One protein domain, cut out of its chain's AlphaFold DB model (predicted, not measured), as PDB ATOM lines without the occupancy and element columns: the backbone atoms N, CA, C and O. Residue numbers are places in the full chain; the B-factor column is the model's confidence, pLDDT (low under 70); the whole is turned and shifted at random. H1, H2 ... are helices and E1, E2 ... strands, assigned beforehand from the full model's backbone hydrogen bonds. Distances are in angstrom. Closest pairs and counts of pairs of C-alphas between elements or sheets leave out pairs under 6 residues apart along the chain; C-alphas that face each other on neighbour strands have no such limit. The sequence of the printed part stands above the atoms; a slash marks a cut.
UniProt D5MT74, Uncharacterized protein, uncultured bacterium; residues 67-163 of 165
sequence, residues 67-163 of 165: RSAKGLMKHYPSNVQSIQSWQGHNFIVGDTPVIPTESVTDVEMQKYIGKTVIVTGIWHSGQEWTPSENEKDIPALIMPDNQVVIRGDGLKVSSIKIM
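What this domain is: This is residues 67 to 163 of the 165 residues of an uncharacterized protein of uncultured bacterium (UniProt D5MT74). A small closed barrel of five strands fills one end of the domain, and two of its strands, E4 and E5, form a long hairpin that runs on past the barrel along the length of the domain. Two long loops, residues 75 to 90 and 130 to 148, lie mostly toward the other end, and one short helix, H1, is outside the barrel. The printed part has 97 residues, with E1, E2, E3, H1, E4 and E5 in that order along the chain; the strands run E1, E2, E3, E5, E4 and back to E1 round the mixed ring. The class is mostly strand, though under half of the residues are in named elements. The whole is compact, with a radius of gyration of the C-alphas of 14.0 A, but elongated in outline, spanning 42 by 25 by 24 A.

Where its parts are: E1, residues 67 to 74, begins at C-alpha 67 (33.735, -27.479, -53.243), is 18.7 A long and bends by 76 degrees at residue 71. E2 is residues 91 to 93, 6.7 A, and E3 is residues 96 to 99, 9.9 A. H1, residues 106 to 110, is 6.2 A long. E4, residues 116 to 129, is 31.6 A long and bends by 76 degrees at residue 120. E5, residues 149 to 162, is also 31.6 A long, bends by 73 degrees at residue 159 and ends at C-alpha 162 (44.646, -37.583, -45.708).

How they stand to each other: E1, E2 and E3 form a meander, each strand the antiparallel neighbour of the one before. In the hairpin of E1 and E2, N 74 and O 92 are 2.8 A apart, within hydrogen-bond range; in that of E2 and E3, N 98 and O 91 are 2.7 A apart. E3 and E5 are parallel, with N 155 and O 97 at 2.9 A. E5 and E4, a hairpin, are antiparallel, with N 118 and O 161 at 2.8 A and N 129 and O 149 at 2.8 A. E4 and E1 are antiparallel and close the ring, with N 69 and O 119 at 2.8 A. The pairing of E1 is staggered: residues 67 to 72 pair with E4 and residues 73 to 74 with E2. H1 is on the barrel, outside it, at a height over the sheet of 8.4 A and over none of the strands; its closest C-alpha to E2 is that of Met 109, 7.7 A from that of Phe 91. In H1 every O i to N i+4 pair is within hydrogen-bond range.

The domain as a whole: The two C-alphas farthest apart, those of Glu 133 and Met 163, are 43.5 A apart. The printed part has no cut. The links E1 to E2, 16 residues, and E4 to E5, 19 residues, are long. The mean pLDDT of the printed part is 75.0, and it is under 70 at residues 76 to 90 and 127 to 152.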
ATOM      1  N   ARG A  67      32.975 -28.136 -54.310       92.44
ATOM      2  CA  ARG A  67      33.735 -27.479 -53.243       92.44
ATOM      3  C   ARG A  67      34.684 -28.451 -52.557       92.44
ATOM      4  O   ARG A  67      34.518 -29.669 -52.620       92.44
ATOM      5  N   SER A  68      35.687 -27.895 -51.883       93.38
ATOM      6  CA  SER A  68      36.557 -28.654 -50.988       93.38
ATOM      7  C   SER A  68      36.626 -28.019 -49.603       93.38
ATOM      8  O   SER A  68      36.579 -26.799 -49.461       93.38
ATOM      9  N   ALA A  69      36.722 -28.868 -48.585       91.50
ATOM     10  CA  ALA A  69      36.871 -28.505 -47.184       91.50
ATOM     11  C   ALA A  69      38.121 -29.175 -46.619       91.50
ATOM     12  O   ALA A  69      38.400 -30.337 -46.910       91.50
ATOM     13  N   LYS A  70      38.881 -28.448 -45.802       94.19
ATOM     14  CA  LYS A  70      40.118 -28.936 -45.191       94.19
ATOM     15  C   LYS A  70      40.066 -28.730 -43.688       94.19
ATOM     16  O   LYS A  70      39.723 -27.647 -43.226       94.19
ATOM     17  N   GLY A  71      40.481 -29.736 -42.929       93.12
ATOM     18  CA  GLY A  71      40.575 -29.620 -41.481       93.12
ATOM     19  C   GLY A  71      40.653 -30.961 -40.775       93.12
ATOM     20  O   GLY A  71      40.745 -32.014 -41.403       93.12
ATOM     21  N   LEU A  72      40.614 -30.904 -39.447       91.56
ATOM     22  CA  LEU A  72      40.471 -32.085 -38.608       91.56
ATOM     23  C   LEU A  72      39.068 -32.668 -38.799       91.56
ATOM     24  O   LEU A  72      38.084 -31.950 -38.603       91.56
ATOM     25  N   MET A  73      38.985 -33.950 -39.150       90.06
ATOM     26  CA  MET A  73      37.723 -34.687 -39.167       90.06
ATOM     27  C   MET A  73      37.292 -34.975 -37.727       90.06
ATOM     28  O   MET A  73      37.928 -35.755 -37.012       90.06
ATOM     29  N   LYS A  74      36.205 -34.342 -37.300       83.31
ATOM     30  CA  LYS A  74      35.559 -34.563 -36.007       83.31
ATOM     31  C   LYS A  74      34.401 -35.555 -36.160       83.31
ATOM     32  O   LYS A  74      33.798 -35.667 -37.226       83.31
ATOM     33  N   HIS A  75      34.112 -36.276 -35.078       74.44
ATOM     34  CA  HIS A  75      33.008 -37.235 -35.000       74.44
ATOM     35  C   HIS A  75      31.679 -36.582 -34.566       74.44
ATOM     36  O   HIS A  75      31.659 -35.443 -34.099       74.44
ATOM     37  N   TYR A  76      30.596 -37.350 -34.711       65.94
ATOM     38  CA  TYR A  76      29.206 -37.065 -34.364       65.94
ATOM     39  C   TYR A  76      28.854 -37.526 -32.916       65.94
ATOM     40  O   TYR A  76      29.468 -38.474 -32.439       65.94
ATOM     41  N   PRO A  77      27.918 -36.912 -32.160       59.19
ATOM     42  CA  PRO A  77      27.527 -37.399 -30.826       59.19
ATOM     43  C   PRO A  77      26.779 -38.750 -30.830       59.19
ATOM     44  O   PRO A  77      25.968 -39.048 -31.698       59.19
ATOM     45  N   SER A  78      27.022 -39.561 -29.800       48.09
ATOM     46  CA  SER A  78      26.683 -40.991 -29.730       48.09
ATOM     47  C   SER A  78      25.247 -41.352 -29.313       48.09
ATOM     48  O   SER A  78      24.924 -42.535 -29.279       48.09
ATOM     49  N   ASN A  79      24.374 -40.388 -29.006       53.25
ATOM     50  CA  ASN A  79      23.025 -40.664 -28.492       53.25
ATOM     51  C   ASN A  79      21.951 -39.914 -29.278       53.25
ATOM     52  O   ASN A  79      21.559 -38.813 -28.896       53.25
ATOM     53  N   VAL A  80      21.435 -40.535 -30.342       53.22
ATOM     54  CA  VAL A  80      20.291 -40.000 -31.087       53.22
ATOM     55  C   VAL A  80      19.217 -41.066 -31.270       53.22
ATOM     56  O   VAL A  80      19.483 -42.169 -31.735       53.22
ATOM     57  N   GLN A  81      17.999 -40.729 -30.843       50.72
ATOM     58  CA  GLN A  81      16.915 -41.685 -30.595       50.72
ATOM     59  C   GLN A  81      15.826 -41.725 -31.680       50.72
ATOM     60  O   GLN A  81      14.863 -42.471 -31.521       50.72
ATOM     61  N   SER A  82      15.925 -40.969 -32.783       50.72
ATOM     62  CA  SER A  82      14.888 -41.017 -33.825       50.72
ATOM     63  C   SER A  82      15.418 -40.979 -35.259       50.72
ATOM     64  O   SER A  82      16.359 -40.256 -35.599       50.72
ATOM     65  N   ILE A  83      14.717 -41.731 -36.115       44.78
ATOM     66  CA  ILE A  83      14.907 -41.836 -37.571       44.78
ATOM     67  C   ILE A  83      14.695 -40.472 -38.270       44.78
ATOM     68  O   ILE A  83      15.187 -40.251 -39.371       44.78
ATOM     69  N   GLN A  84      14.034 -39.508 -37.615       43.53
ATOM     70  CA  GLN A  84      13.765 -38.163 -38.141       43.53
ATOM     71  C   GLN A  84      14.936 -37.180 -37.999       43.53
ATOM     72  O   GLN A  84      14.894 -36.099 -38.581       43.53
ATOM     73  N   SER A  85      16.042 -37.574 -37.365       51.31
ATOM     74  CA  SER A  85      17.273 -36.768 -37.224       51.31
ATOM     75  C   SER A  85      18.139 -36.701 -38.501       51.31
ATOM     76  O   SER A  85      19.287 -36.248 -38.499       51.31
ATOM     77  N   TRP A  86      17.543 -37.135 -39.611       47.47
ATOM     78  CA  TRP A  86      18.102 -37.584 -40.888       47.47
ATOM     79  C   TRP A  86      18.949 -36.579 -41.695       47.47
ATOM     80  O   TRP A  86      19.355 -36.874 -42.809       47.47
ATOM     81  N   GLN A  87      19.212 -35.380 -41.177       45.69
ATOM     82  CA  GLN A  87      20.030 -34.355 -41.848       45.69
ATOM     83  C   GLN A  87      20.948 -33.565 -40.893       45.69
ATOM     84  O   GLN A  87      21.655 -32.667 -41.331       45.69
ATOM     85  N   GLY A  88      20.946 -33.884 -39.594       46.00
ATOM     86  CA  GLY A  88      21.770 -33.208 -38.583       46.00
ATOM     87  C   GLY A  88      23.029 -33.980 -38.188       46.00
ATOM     88  O   GLY A  88      23.664 -33.612 -37.207       46.00
ATOM     89  N   HIS A  89      23.348 -35.071 -38.896       59.62
ATOM     90  CA  HIS A  89      24.381 -36.053 -38.534       59.62
ATOM     91  C   HIS A  89      25.614 -35.988 -39.419       59.62
ATOM     92  O   HIS A  89      26.144 -36.995 -39.879       59.62
ATOM     93  N   ASN A  90      26.053 -34.770 -39.689       68.56
ATOM     94  CA  ASN A  90      27.172 -34.547 -40.574       68.56
ATOM     95  C   ASN A  90      28.483 -34.822 -39.836       68.56
ATOM     96  O   ASN A  90      28.678 -34.405 -38.691       68.56
ATOM     97  N   PHE A  91      29.411 -35.484 -40.519       80.31
ATOM     98  CA  PHE A  91      30.811 -35.417 -40.121       80.31
ATOM     99  C   PHE A  91      31.272 -33.968 -40.280       80.31
ATOM    100  O   PHE A  91      30.832 -33.276 -41.195       80.31
ATOM    101  N   ILE A  92      32.147 -33.483 -39.405       85.94
ATOM    102  CA  ILE A  92      32.603 -32.090 -39.476       85.94
ATOM    103  C   ILE A  92      34.083 -32.078 -39.823       85.94
ATOM    104  O   ILE A  92      34.899 -32.642 -39.099       85.94
ATOM    105  N   VAL A  93      34.435 -31.395 -40.910       87.88
ATOM    106  CA  VAL A  93      35.827 -31.147 -41.300       87.88
ATOM    107  C   VAL A  93      36.118 -29.667 -41.121       87.88
ATOM    108  O   VAL A  93      35.615 -28.829 -41.870       87.88
ATOM    109  N   GLY A  94      36.919 -29.335 -40.105       86.88
ATOM    110  CA  GLY A  94      37.072 -27.943 -39.674       86.88
ATOM    111  C   GLY A  94      35.739 -27.401 -39.151       86.88
ATOM    112  O   GLY A  94      35.310 -27.815 -38.074       86.88
ATOM    113  N   ASP A  95      35.100 -26.542 -39.952       82.81
ATOM    114  CA  ASP A  95      33.774 -25.952 -39.704       82.81
ATOM    115  C   ASP A  95      32.733 -26.363 -40.763       82.81
ATOM    116  O   ASP A  95      31.621 -25.846 -40.788       82.81
ATOM    117  N   THR A  96      33.096 -27.258 -41.688       86.50
ATOM    118  CA  THR A  96      32.223 -27.657 -42.799       86.50
ATOM    119  C   THR A  96      31.509 -28.971 -42.485       86.50
ATOM    120  O   THR A  96      32.195 -29.969 -42.241       86.50
ATOM    121  N   PRO A  97      30.163 -29.008 -42.529       87.25
ATOM    122  CA  PRO A  97      29.404 -30.246 -42.464       87.25
ATOM    123  C   PRO A  97      29.606 -31.070 -43.732       87.25
ATOM    124  O   PRO A  97      29.596 -30.554 -44.852       87.25
ATOM    125  N   VAL A  98      29.783 -32.367 -43.548       87.25
ATOM    126  CA  VAL A  98      30.082 -33.323 -44.597       87.25
ATOM    127  C   VAL A  98      29.046 -34.439 -44.570       87.25
ATOM    128  O   VAL A  98      28.814 -35.063 -43.532       87.25
ATOM    129  N   ILE A  99      28.443 -34.673 -45.734       87.75
ATOM    130  CA  ILE A  99      27.383 -35.651 -45.946       87.75
ATOM    131  C   ILE A  99      28.006 -36.862 -46.655       87.75
ATOM    132  O   ILE A  99      28.477 -36.715 -47.791       87.75
ATOM    133  N   PRO A 100      28.039 -38.039 -46.012       86.38
ATOM    134  CA  PRO A 100      28.528 -39.260 -46.637       86.38
ATOM    135  C   PRO A 100      27.660 -39.656 -47.834       86.38
ATOM    136  O   PRO A 100      26.505 -39.249 -47.977       86.38
ATOM    137  N   THR A 101      28.243 -40.437 -48.730       87.31
ATOM    138  CA  THR A 101      27.612 -40.877 -49.977       87.31
ATOM    139  C   THR A 101      27.871 -42.359 -50.196       87.31
ATOM    140  O   THR A 101      28.622 -42.991 -49.457       87.31
ATOM    141  N   GLU A 102      27.276 -42.936 -51.238       86.75
ATOM    142  CA  GLU A 102      27.581 -44.316 -51.631       86.75
ATOM    143  C   GLU A 102      29.061 -44.496 -51.999       86.75
ATOM    144  O   GLU A 102      29.632 -45.559 -51.769       86.75
ATOM    145  N   SER A 103      29.699 -43.452 -52.542       87.62
ATOM    146  CA  SER A 103      31.116 -43.483 -52.916       87.62
ATOM    147  C   SER A 103      32.055 -43.353 -51.720       87.62
ATOM    148  O   SER A 103      33.143 -43.916 -51.759       87.62
ATOM    149  N   VAL A 104      31.655 -42.610 -50.682       89.25
ATOM    150  CA  VAL A 104      32.408 -42.471 -49.430       89.25
ATOM    151  C   VAL A 104      31.445 -42.640 -48.264       89.25
ATOM    152  O   VAL A 104      30.759 -41.702 -47.850       89.25
ATOM    153  N   THR A 105      31.395 -43.869 -47.760       88.62
ATOM    154  CA  THR A 105      30.419 -44.295 -46.748       88.62
ATOM    155  C   THR A 105      30.750 -43.756 -45.357       88.62
ATOM    156  O   THR A 105      31.905 -43.461 -45.048       88.62
ATOM    157  N   ASP A 106      29.765 -43.730 -44.460       85.50
ATOM    158  CA  ASP A 106      29.934 -43.358 -43.049       85.50
ATOM    159  C   ASP A 106      31.049 -44.168 -42.372       85.50
ATOM    160  O   ASP A 106      31.882 -43.626 -41.643       85.50
ATOM    161  N   VAL A 107      31.091 -45.475 -42.643       86.19
ATOM    162  CA  VAL A 107      32.097 -46.403 -42.102       86.19
ATOM    163  C   VAL A 107      33.498 -46.028 -42.579       86.19
ATOM    164  O   VAL A 107      34.473 -46.140 -41.837       86.19
ATOM    165  N   GLU A 108      33.620 -45.578 -43.824       88.69
ATOM    166  CA  GLU A 108      34.882 -45.098 -44.367       88.69
ATOM    167  C   GLU A 108      35.283 -43.766 -43.730       88.69
ATOM    168  O   GLU A 108      36.410 -43.634 -43.251       88.69
ATOM    169  N   MET A 109      34.343 -42.823 -43.625       87.50
ATOM    170  CA  MET A 109      34.550 -41.525 -42.980       87.50
ATOM    171  C   MET A 109      35.044 -41.658 -41.534       87.50
ATOM    172  O   MET A 109      35.948 -40.926 -41.119       87.50
ATOM    173  N   GLN A 110      34.534 -42.641 -40.784       88.44
ATOM    174  CA  GLN A 110      34.968 -42.917 -39.412       88.44
ATOM    175  C   GLN A 110      36.469 -43.226 -39.295       88.44
ATOM    176  O   GLN A 110      37.101 -42.830 -38.315       88.44
ATOM    177  N   LYS A 111      37.086 -43.853 -40.306       91.31
ATOM    178  CA  LYS A 111      38.531 -44.174 -40.312       91.31
ATOM    179  C   LYS A 111      39.425 -42.931 -40.353       91.31
ATOM    180  O   LYS A 111      40.638 -43.022 -40.113       91.31
ATOM    181  N   TYR A 112      38.843 -41.784 -40.696       91.50
ATOM    182  CA  TYR A 112      39.527 -40.502 -40.773       91.50
ATOM    183  C   TYR A 112      39.303 -39.620 -39.546       91.50
ATOM    184  O   TYR A 112      39.942 -38.575 -39.456       91.50
ATOM    185  N   ILE A 113      38.455 -40.025 -38.592       90.19
ATOM    186  CA  ILE A 113      38.240 -39.280 -37.346       90.19
ATOM    187  C   ILE A 113      39.578 -39.051 -36.637       90.19
ATOM    188  O   ILE A 113      40.400 -39.958 -36.505       90.19
ATOM    189  N   GLY A 114      39.799 -37.814 -36.193       90.25
ATOM    190  CA  GLY A 114      41.037 -37.403 -35.534       90.25
ATOM    191  C   GLY A 114      42.209 -37.149 -36.487       90.25
ATOM    192  O   GLY A 114      43.288 -36.793 -36.023       90.25
ATOM    193  N   LYS A 115      42.019 -37.282 -37.808       93.19
ATOM    194  CA  LYS A 115      43.035 -36.970 -38.824       93.19
ATOM    195  C   LYS A 115      42.716 -35.663 -39.540       93.19
ATOM    196  O   LYS A 115      41.553 -35.282 -39.693       93.19
ATOM    197  N   THR A 116      43.760 -34.986 -40.016       95.38
ATOM    198  CA  THR A 116      43.606 -33.832 -40.910       95.38
ATOM    199  C   THR A 116      43.376 -34.329 -42.329       95.38
ATOM    200  O   THR A 116      44.181 -35.088 -42.870       95.38
ATOM    201  N   VAL A 117      42.276 -33.900 -42.939       95.50
ATOM    202  CA  VAL A 117      41.862 -34.344 -44.269       95.50
ATOM    203  C   VAL A 117      41.478 -33.173 -45.162       95.50
ATOM    204  O   VAL A 117      41.159 -32.080 -44.689       95.50
ATOM    205  N   ILE A 118      41.489 -33.429 -46.468       96.06
ATOM    206  CA  ILE A 118      40.829 -32.617 -47.487       96.06
ATOM    207  C   ILE A 118      39.685 -33.455 -48.050       96.06
ATOM    208  O   ILE A 118      39.906 -34.556 -48.554       96.06
ATOM    209  N   VAL A 119      38.475 -32.925 -47.965       94.06
ATOM    210  CA  VAL A 119      37.261 -33.514 -48.523       94.06
ATOM    211  C   VAL A 119      36.839 -32.691 -49.723       94.06
ATOM    212  O   VAL A 119      36.778 -31.468 -49.635       94.06
ATOM    213  N   THR A 120      36.517 -33.352 -50.826       95.81
ATOM    214  CA  THR A 120      35.947 -32.727 -52.023       95.81
ATOM    215  C   THR A 120      34.567 -33.311 -52.267       95.81
ATOM    216  O   THR A 120      34.342 -34.498 -52.018       95.81
ATOM    217  N   GLY A 121      33.647 -32.480 -52.741       93.69
ATOM    218  CA  GLY A 121      32.274 -32.886 -52.969       93.69
ATOM    219  C   GLY A 121      31.429 -31.806 -53.624       93.69
ATOM    220  O   GLY A 121      31.941 -30.764 -54.028       93.69
ATOM    221  N   ILE A 122      30.126 -32.052 -53.702       92.69
ATOM    222  CA  ILE A 122      29.142 -31.076 -54.182       92.69
ATOM    223  C   ILE A 122      28.519 -30.390 -52.973       92.69
ATOM    224  O   ILE A 122      28.078 -31.059 -52.034       92.69
ATOM    225  N   TRP A 123      28.502 -29.059 -52.976       89.56
ATOM    226  CA  TRP A 123      27.829 -28.316 -51.920       89.56
ATOM    227  C   TRP A 123      26.317 -28.389 -52.097       89.56
ATOM    228  O   TRP A 123      25.783 -27.998 -53.131       89.56
ATOM    229  N   HIS A 124      25.626 -28.835 -51.056       85.31
ATOM    230  CA  HIS A 124      24.179 -28.761 -50.968       85.31
ATOM    231  C   HIS A 124      23.816 -27.723 -49.919       85.31
ATOM    232  O   HIS A 124      24.227 -27.815 -48.768       85.31
ATOM    233  N   SER A 125      23.041 -26.719 -50.322       76.75
ATOM    234  CA  SER A 125      22.595 -25.640 -49.441       76.75
ATOM    235  C   SER A 125      21.467 -26.051 -48.496       76.75
ATOM    236  O   SER A 125      20.871 -25.169 -47.901       76.75
ATOM    237  N   GLY A 126      21.140 -27.343 -48.394       76.94
ATOM    238  CA  GLY A 126      19.986 -27.829 -47.647       76.94
ATOM    239  C   GLY A 126      18.647 -27.261 -48.135       76.94
ATOM    240  O   GLY A 126      18.548 -26.675 -49.214       76.94
ATOM    241  N   GLN A 127      17.607 -27.466 -47.335       69.06
ATOM    242  CA  GLN A 127      16.266 -26.922 -47.529       69.06
ATOM    243  C   GLN A 127      15.812 -26.231 -46.248       69.06
ATOM    244  O   GLN A 127      16.120 -26.693 -45.148       69.06
ATOM    245  N   GLU A 128      15.076 -25.128 -46.379       69.00
ATOM    246  CA  GLU A 128      14.423 -24.510 -45.227       69.00
ATOM    247  C   GLU A 128      13.503 -25.532 -44.557       69.00
ATOM    248  O   GLU A 128      12.734 -26.235 -45.215       69.00
ATOM    249  N   TRP A 129      13.600 -25.626 -43.239       65.06
ATOM    250  CA  TRP A 129      12.890 -26.621 -42.463       65.06
ATOM    251  C   TRP A 129      12.289 -25.998 -41.212       65.06
ATOM    252  O   TRP A 129      12.878 -25.125 -40.576       65.06
ATOM    253  N   THR A 130      11.095 -26.466 -40.862       68.06
ATOM    254  CA  THR A 130      10.391 -26.085 -39.639       68.06
ATOM    255  C   THR A 130      10.139 -27.349 -38.816       68.06
ATOM    256  O   THR A 130       9.533 -28.280 -39.352       68.06
ATOM    257  N   PRO A 131      10.587 -27.407 -37.548       65.75
ATOM    258  CA  PRO A 131      10.369 -28.564 -36.686       65.75
ATOM    259  C   PRO A 131       8.883 -28.801 -36.428       65.75
ATOM    260  O   PRO A 131       8.137 -27.862 -36.129       65.75
ATOM    261  N   SER A 132       8.464 -30.065 -36.483       66.81
ATOM    262  CA  SER A 132       7.160 -30.484 -35.963       66.81
ATOM    263  C   SER A 132       7.134 -30.414 -34.431       66.81
ATOM    264  O   SER A 132       8.180 -30.384 -33.784       66.81
ATOM    265  N   GLU A 133       5.945 -30.375 -33.822       66.94
ATOM    266  CA  GLU A 133       5.807 -30.287 -32.356       66.94
ATOM    267  C   GLU A 133       6.537 -31.424 -31.628       66.94
ATOM    268  O   GLU A 133       7.228 -31.169 -30.651       66.94
ATOM    269  N   ASN A 134       6.503 -32.638 -32.184       61.97
ATOM    270  CA  ASN A 134       7.178 -33.815 -31.626       61.97
ATOM    271  C   ASN A 134       8.716 -33.756 -31.717       61.97
ATOM    272  O   ASN A 134       9.403 -34.502 -31.025       61.97
ATOM    273  N   GLU A 135       9.272 -32.912 -32.590       57.31
ATOM    274  CA  GLU A 135      10.722 -32.765 -32.777       57.31
ATOM    275  C   GLU A 135      11.320 -31.676 -31.874       57.31
ATOM    276  O   GLU A 135      12.534 -31.652 -31.680       57.31
ATOM    277  N   LYS A 136      10.489 -30.794 -31.298       60.03
ATOM    278  CA  LYS A 136      10.933 -29.713 -30.398       60.03
ATOM    279  C   LYS A 136      11.421 -30.221 -29.041       60.03
ATOM    280  O   LYS A 136      12.246 -29.563 -28.414       60.03
ATOM    281  N   ASP A 137      10.940 -31.387 -28.622       53.41
ATOM    282  CA  ASP A 137      11.252 -31.985 -27.320       53.41
ATOM    283  C   ASP A 137      12.502 -32.883 -27.352       53.41
ATOM    284  O   ASP A 137      12.932 -33.410 -26.324       53.41
ATOM    285  N   ILE A 138      13.108 -33.064 -28.529       54.59
ATOM    286  CA  ILE A 138      14.354 -33.814 -28.689       54.59
ATOM    287  C   ILE A 138      15.523 -32.845 -28.452       54.59
ATOM    288  O   ILE A 138      15.519 -31.756 -29.027       54.59
ATOM    289  N   PRO A 139      16.551 -33.212 -27.659       47.66
ATOM    290  CA  PRO A 139      17.751 -32.397 -27.492       47.66
ATOM    291  C   PRO A 139      18.523 -32.295 -28.817       47.66
ATOM    292  O   PRO A 139      19.438 -33.065 -29.099       47.66
ATOM    293  N   ALA A 140      18.129 -31.342 -29.655       49.47
ATOM    294  CA  ALA A 140      18.892 -30.881 -30.798       49.47
ATOM    295  C   ALA A 140      19.981 -29.901 -30.331       49.47
ATOM    296  O   ALA A 140      19.988 -29.443 -29.185       49.47
ATOM    297  N   LEU A 141      20.910 -29.550 -31.228       46.22
ATOM    298  CA  LEU A 141      21.770 -28.385 -31.017       46.22
ATOM    299  C   LEU A 141      20.856 -27.200 -30.658       46.22
ATOM    300  O   LEU A 141      19.948 -26.896 -31.431       46.22
ATOM    301  N   ILE A 142      21.055 -26.576 -29.494       44.34
ATOM    302  CA  ILE A 142      20.255 -25.421 -29.065       44.34
ATOM    303  C   ILE A 142      20.480 -24.312 -30.096       44.34
ATOM    304  O   ILE A 142      21.531 -23.671 -30.115       44.34
ATOM    305  N   MET A 143      19.510 -24.131 -30.984       46.66
ATOM    306  CA  MET A 143      19.496 -23.075 -31.985       46.66
ATOM    307  C   MET A 143      18.560 -21.967 -31.482       46.66
ATOM    308  O   MET A 143      17.527 -22.272 -30.890       46.66
ATOM    309  N   PRO A 144      18.906 -20.685 -31.663       43.56
ATOM    310  CA  PRO A 144      18.095 -19.576 -31.167       43.56
ATOM    311  C   PRO A 144      16.701 -19.564 -31.819       43.56
ATOM    312  O   PRO A 144      16.596 -19.715 -33.036       43.56
ATOM    313  N   ASP A 145      15.661 -19.296 -31.020       49.81
ATOM    314  CA  ASP A 145      14.222 -19.492 -31.307       49.81
ATOM    315  C   ASP A 145      13.632 -18.807 -32.563       49.81
ATOM    316  O   ASP A 145      12.441 -18.926 -32.822       49.81
ATOM    317  N   ASN A 146      14.419 -18.092 -33.370       53.91
ATOM    318  CA  ASN A 146      13.928 -17.287 -34.496       53.91
ATOM    319  C   ASN A 146      14.820 -17.342 -35.755       53.91
ATOM    320  O   ASN A 146      14.803 -16.407 -36.560       53.91
ATOM    321  N   GLN A 147      15.633 -18.386 -35.939       52.62
ATOM    322  CA  GLN A 147      16.412 -18.563 -37.172       52.62
ATOM    323  C   GLN A 147      15.763 -19.573 -38.120       52.62
ATOM    324  O   GLN A 147      15.269 -20.615 -37.699       52.62
ATOM    325  N   VAL A 148      15.799 -19.258 -39.420       55.44
ATOM    326  CA  VAL A 148      15.491 -20.214 -40.490       55.44
ATOM    327  C   VAL A 148      16.492 -21.359 -40.378       55.44
ATOM    328  O   VAL A 148      17.690 -21.155 -40.580       55.44
ATOM    329  N   VAL A 149      16.010 -22.550 -40.025       56.97
ATOM    330  CA  VAL A 149      16.843 -23.749 -39.959       56.97
ATOM    331  C   VAL A 149      16.963 -24.300 -41.370       56.97
ATOM    332  O   VAL A 149      15.968 -24.655 -41.998       56.97
ATOM    333  N   ILE A 150      18.188 -24.348 -41.879       58.22
ATOM    334  CA  ILE A 150      18.495 -24.956 -43.168       58.22
ATOM    335  C   ILE A 150      18.945 -26.389 -42.893       58.22
ATOM    336  O   ILE A 150      19.936 -26.620 -42.210       58.22
ATOM    337  N   ARG A 151      18.174 -27.356 -43.380       68.44
ATOM    338  CA  ARG A 151      18.329 -28.780 -43.094       68.44
ATOM    339  C   ARG A 151      18.973 -29.481 -44.290       68.44
ATOM    340  O   ARG A 151      18.573 -29.258 -45.430       68.44
ATOM    341  N   GLY A 152      19.974 -30.325 -44.045       64.62
ATOM    342  CA  GLY A 152      20.689 -31.045 -45.106       64.62
ATOM    343  C   GLY A 152      21.705 -30.173 -45.840       64.62
ATOM    344  O   GLY A 152      22.032 -30.457 -46.996       64.62
ATOM    345  N   ASP A 153      22.167 -29.103 -45.190       79.69
ATOM    346  CA  ASP A 153      23.298 -28.334 -45.670       79.69
ATOM    347  C   ASP A 153      24.600 -29.108 -45.443       79.69
ATOM    348  O   ASP A 153      24.798 -29.800 -44.442       79.69
ATOM    349  N   GLY A 154      25.493 -29.051 -46.422       84.94
ATOM    350  CA  GLY A 154      26.776 -29.721 -46.310       84.94
ATOM    351  C   GLY A 154      27.366 -30.148 -47.635       84.94
ATOM    352  O   GLY A 154      26.773 -30.046 -48.711       84.94
ATOM    353  N   LEU A 155      28.592 -30.639 -47.537       88.38
ATOM    354  CA  LEU A 155      29.364 -31.120 -48.662       88.38
ATOM    355  C   LEU A 155      29.095 -32.613 -48.862       88.38
ATOM    356  O   LEU A 155      29.555 -33.427 -48.061       88.38
ATOM    357  N   LYS A 156      28.379 -32.988 -49.928       90.81
ATOM    358  CA  LYS A 156      28.230 -34.399 -50.308       90.81
ATOM    359  C   LYS A 156      29.548 -34.924 -50.841       90.81
ATOM    360  O   LYS A 156      29.995 -34.491 -51.902       90.81
ATOM    361  N   VAL A 157      30.168 -35.833 -50.099       91.12
ATOM    362  CA  VAL A 157      31.527 -36.300 -50.381       91.12
ATOM    363  C   VAL A 157      31.589 -37.058 -51.694       91.12
ATOM    364  O   VAL A 157      30.858 -38.020 -51.903       91.12
ATOM    365  N   SER A 158      32.533 -36.672 -52.544       93.38
ATOM    366  CA  SER A 158      32.982 -37.484 -53.674       93.38
ATOM    367  C   SER A 158      34.353 -38.112 -53.421       93.38
ATOM    368  O   SER A 158      34.659 -39.161 -53.974       93.38
ATOM    369  N   SER A 159      35.210 -37.470 -52.618       94.62
ATOM    370  CA  SER A 159      36.544 -37.989 -52.300       94.62
ATOM    371  C   SER A 159      37.109 -37.401 -51.011       94.62
ATOM    372  O   SER A 159      36.865 -36.230 -50.708       94.62
ATOM    373  N   ILE A 160      37.960 -38.164 -50.329       93.94
ATOM    374  CA  ILE A 160      38.702 -37.735 -49.140       93.94
ATOM    375  C   ILE A 160      40.192 -38.062 -49.288       93.94
ATOM    376  O   ILE A 160      40.563 -39.125 -49.779       93.94
ATOM    377  N   LYS A 161      41.062 -37.136 -48.878       95.69
ATOM    378  CA  LYS A 161      42.520 -37.314 -48.866       95.69
ATOM    379  C   LYS A 161      43.072 -36.980 -47.489       95.69
ATOM    380  O   LYS A 161      42.762 -35.920 -46.946       95.69
ATOM    381  N   ILE A 162      43.900 -37.863 -46.939       95.00
ATOM    382  CA  ILE A 162      44.646 -37.583 -45.708       95.00
ATOM    383  C   ILE A 162      45.759 -36.597 -46.047       95.00
ATOM    384  O   ILE A 162      46.460 -36.758 -47.045       95.00
ATOM    385  N   MET A 163      45.908 -35.573 -45.216       93.00
ATOM    386  CA  MET A 163      47.098 -34.739 -45.238       93.00
ATOM    387  C   MET A 163      48.123 -35.381 -44.315       93.00
ATOM    388  O   MET A 163      48.014 -35.250 -43.097       93.00
TER     389      MET A 163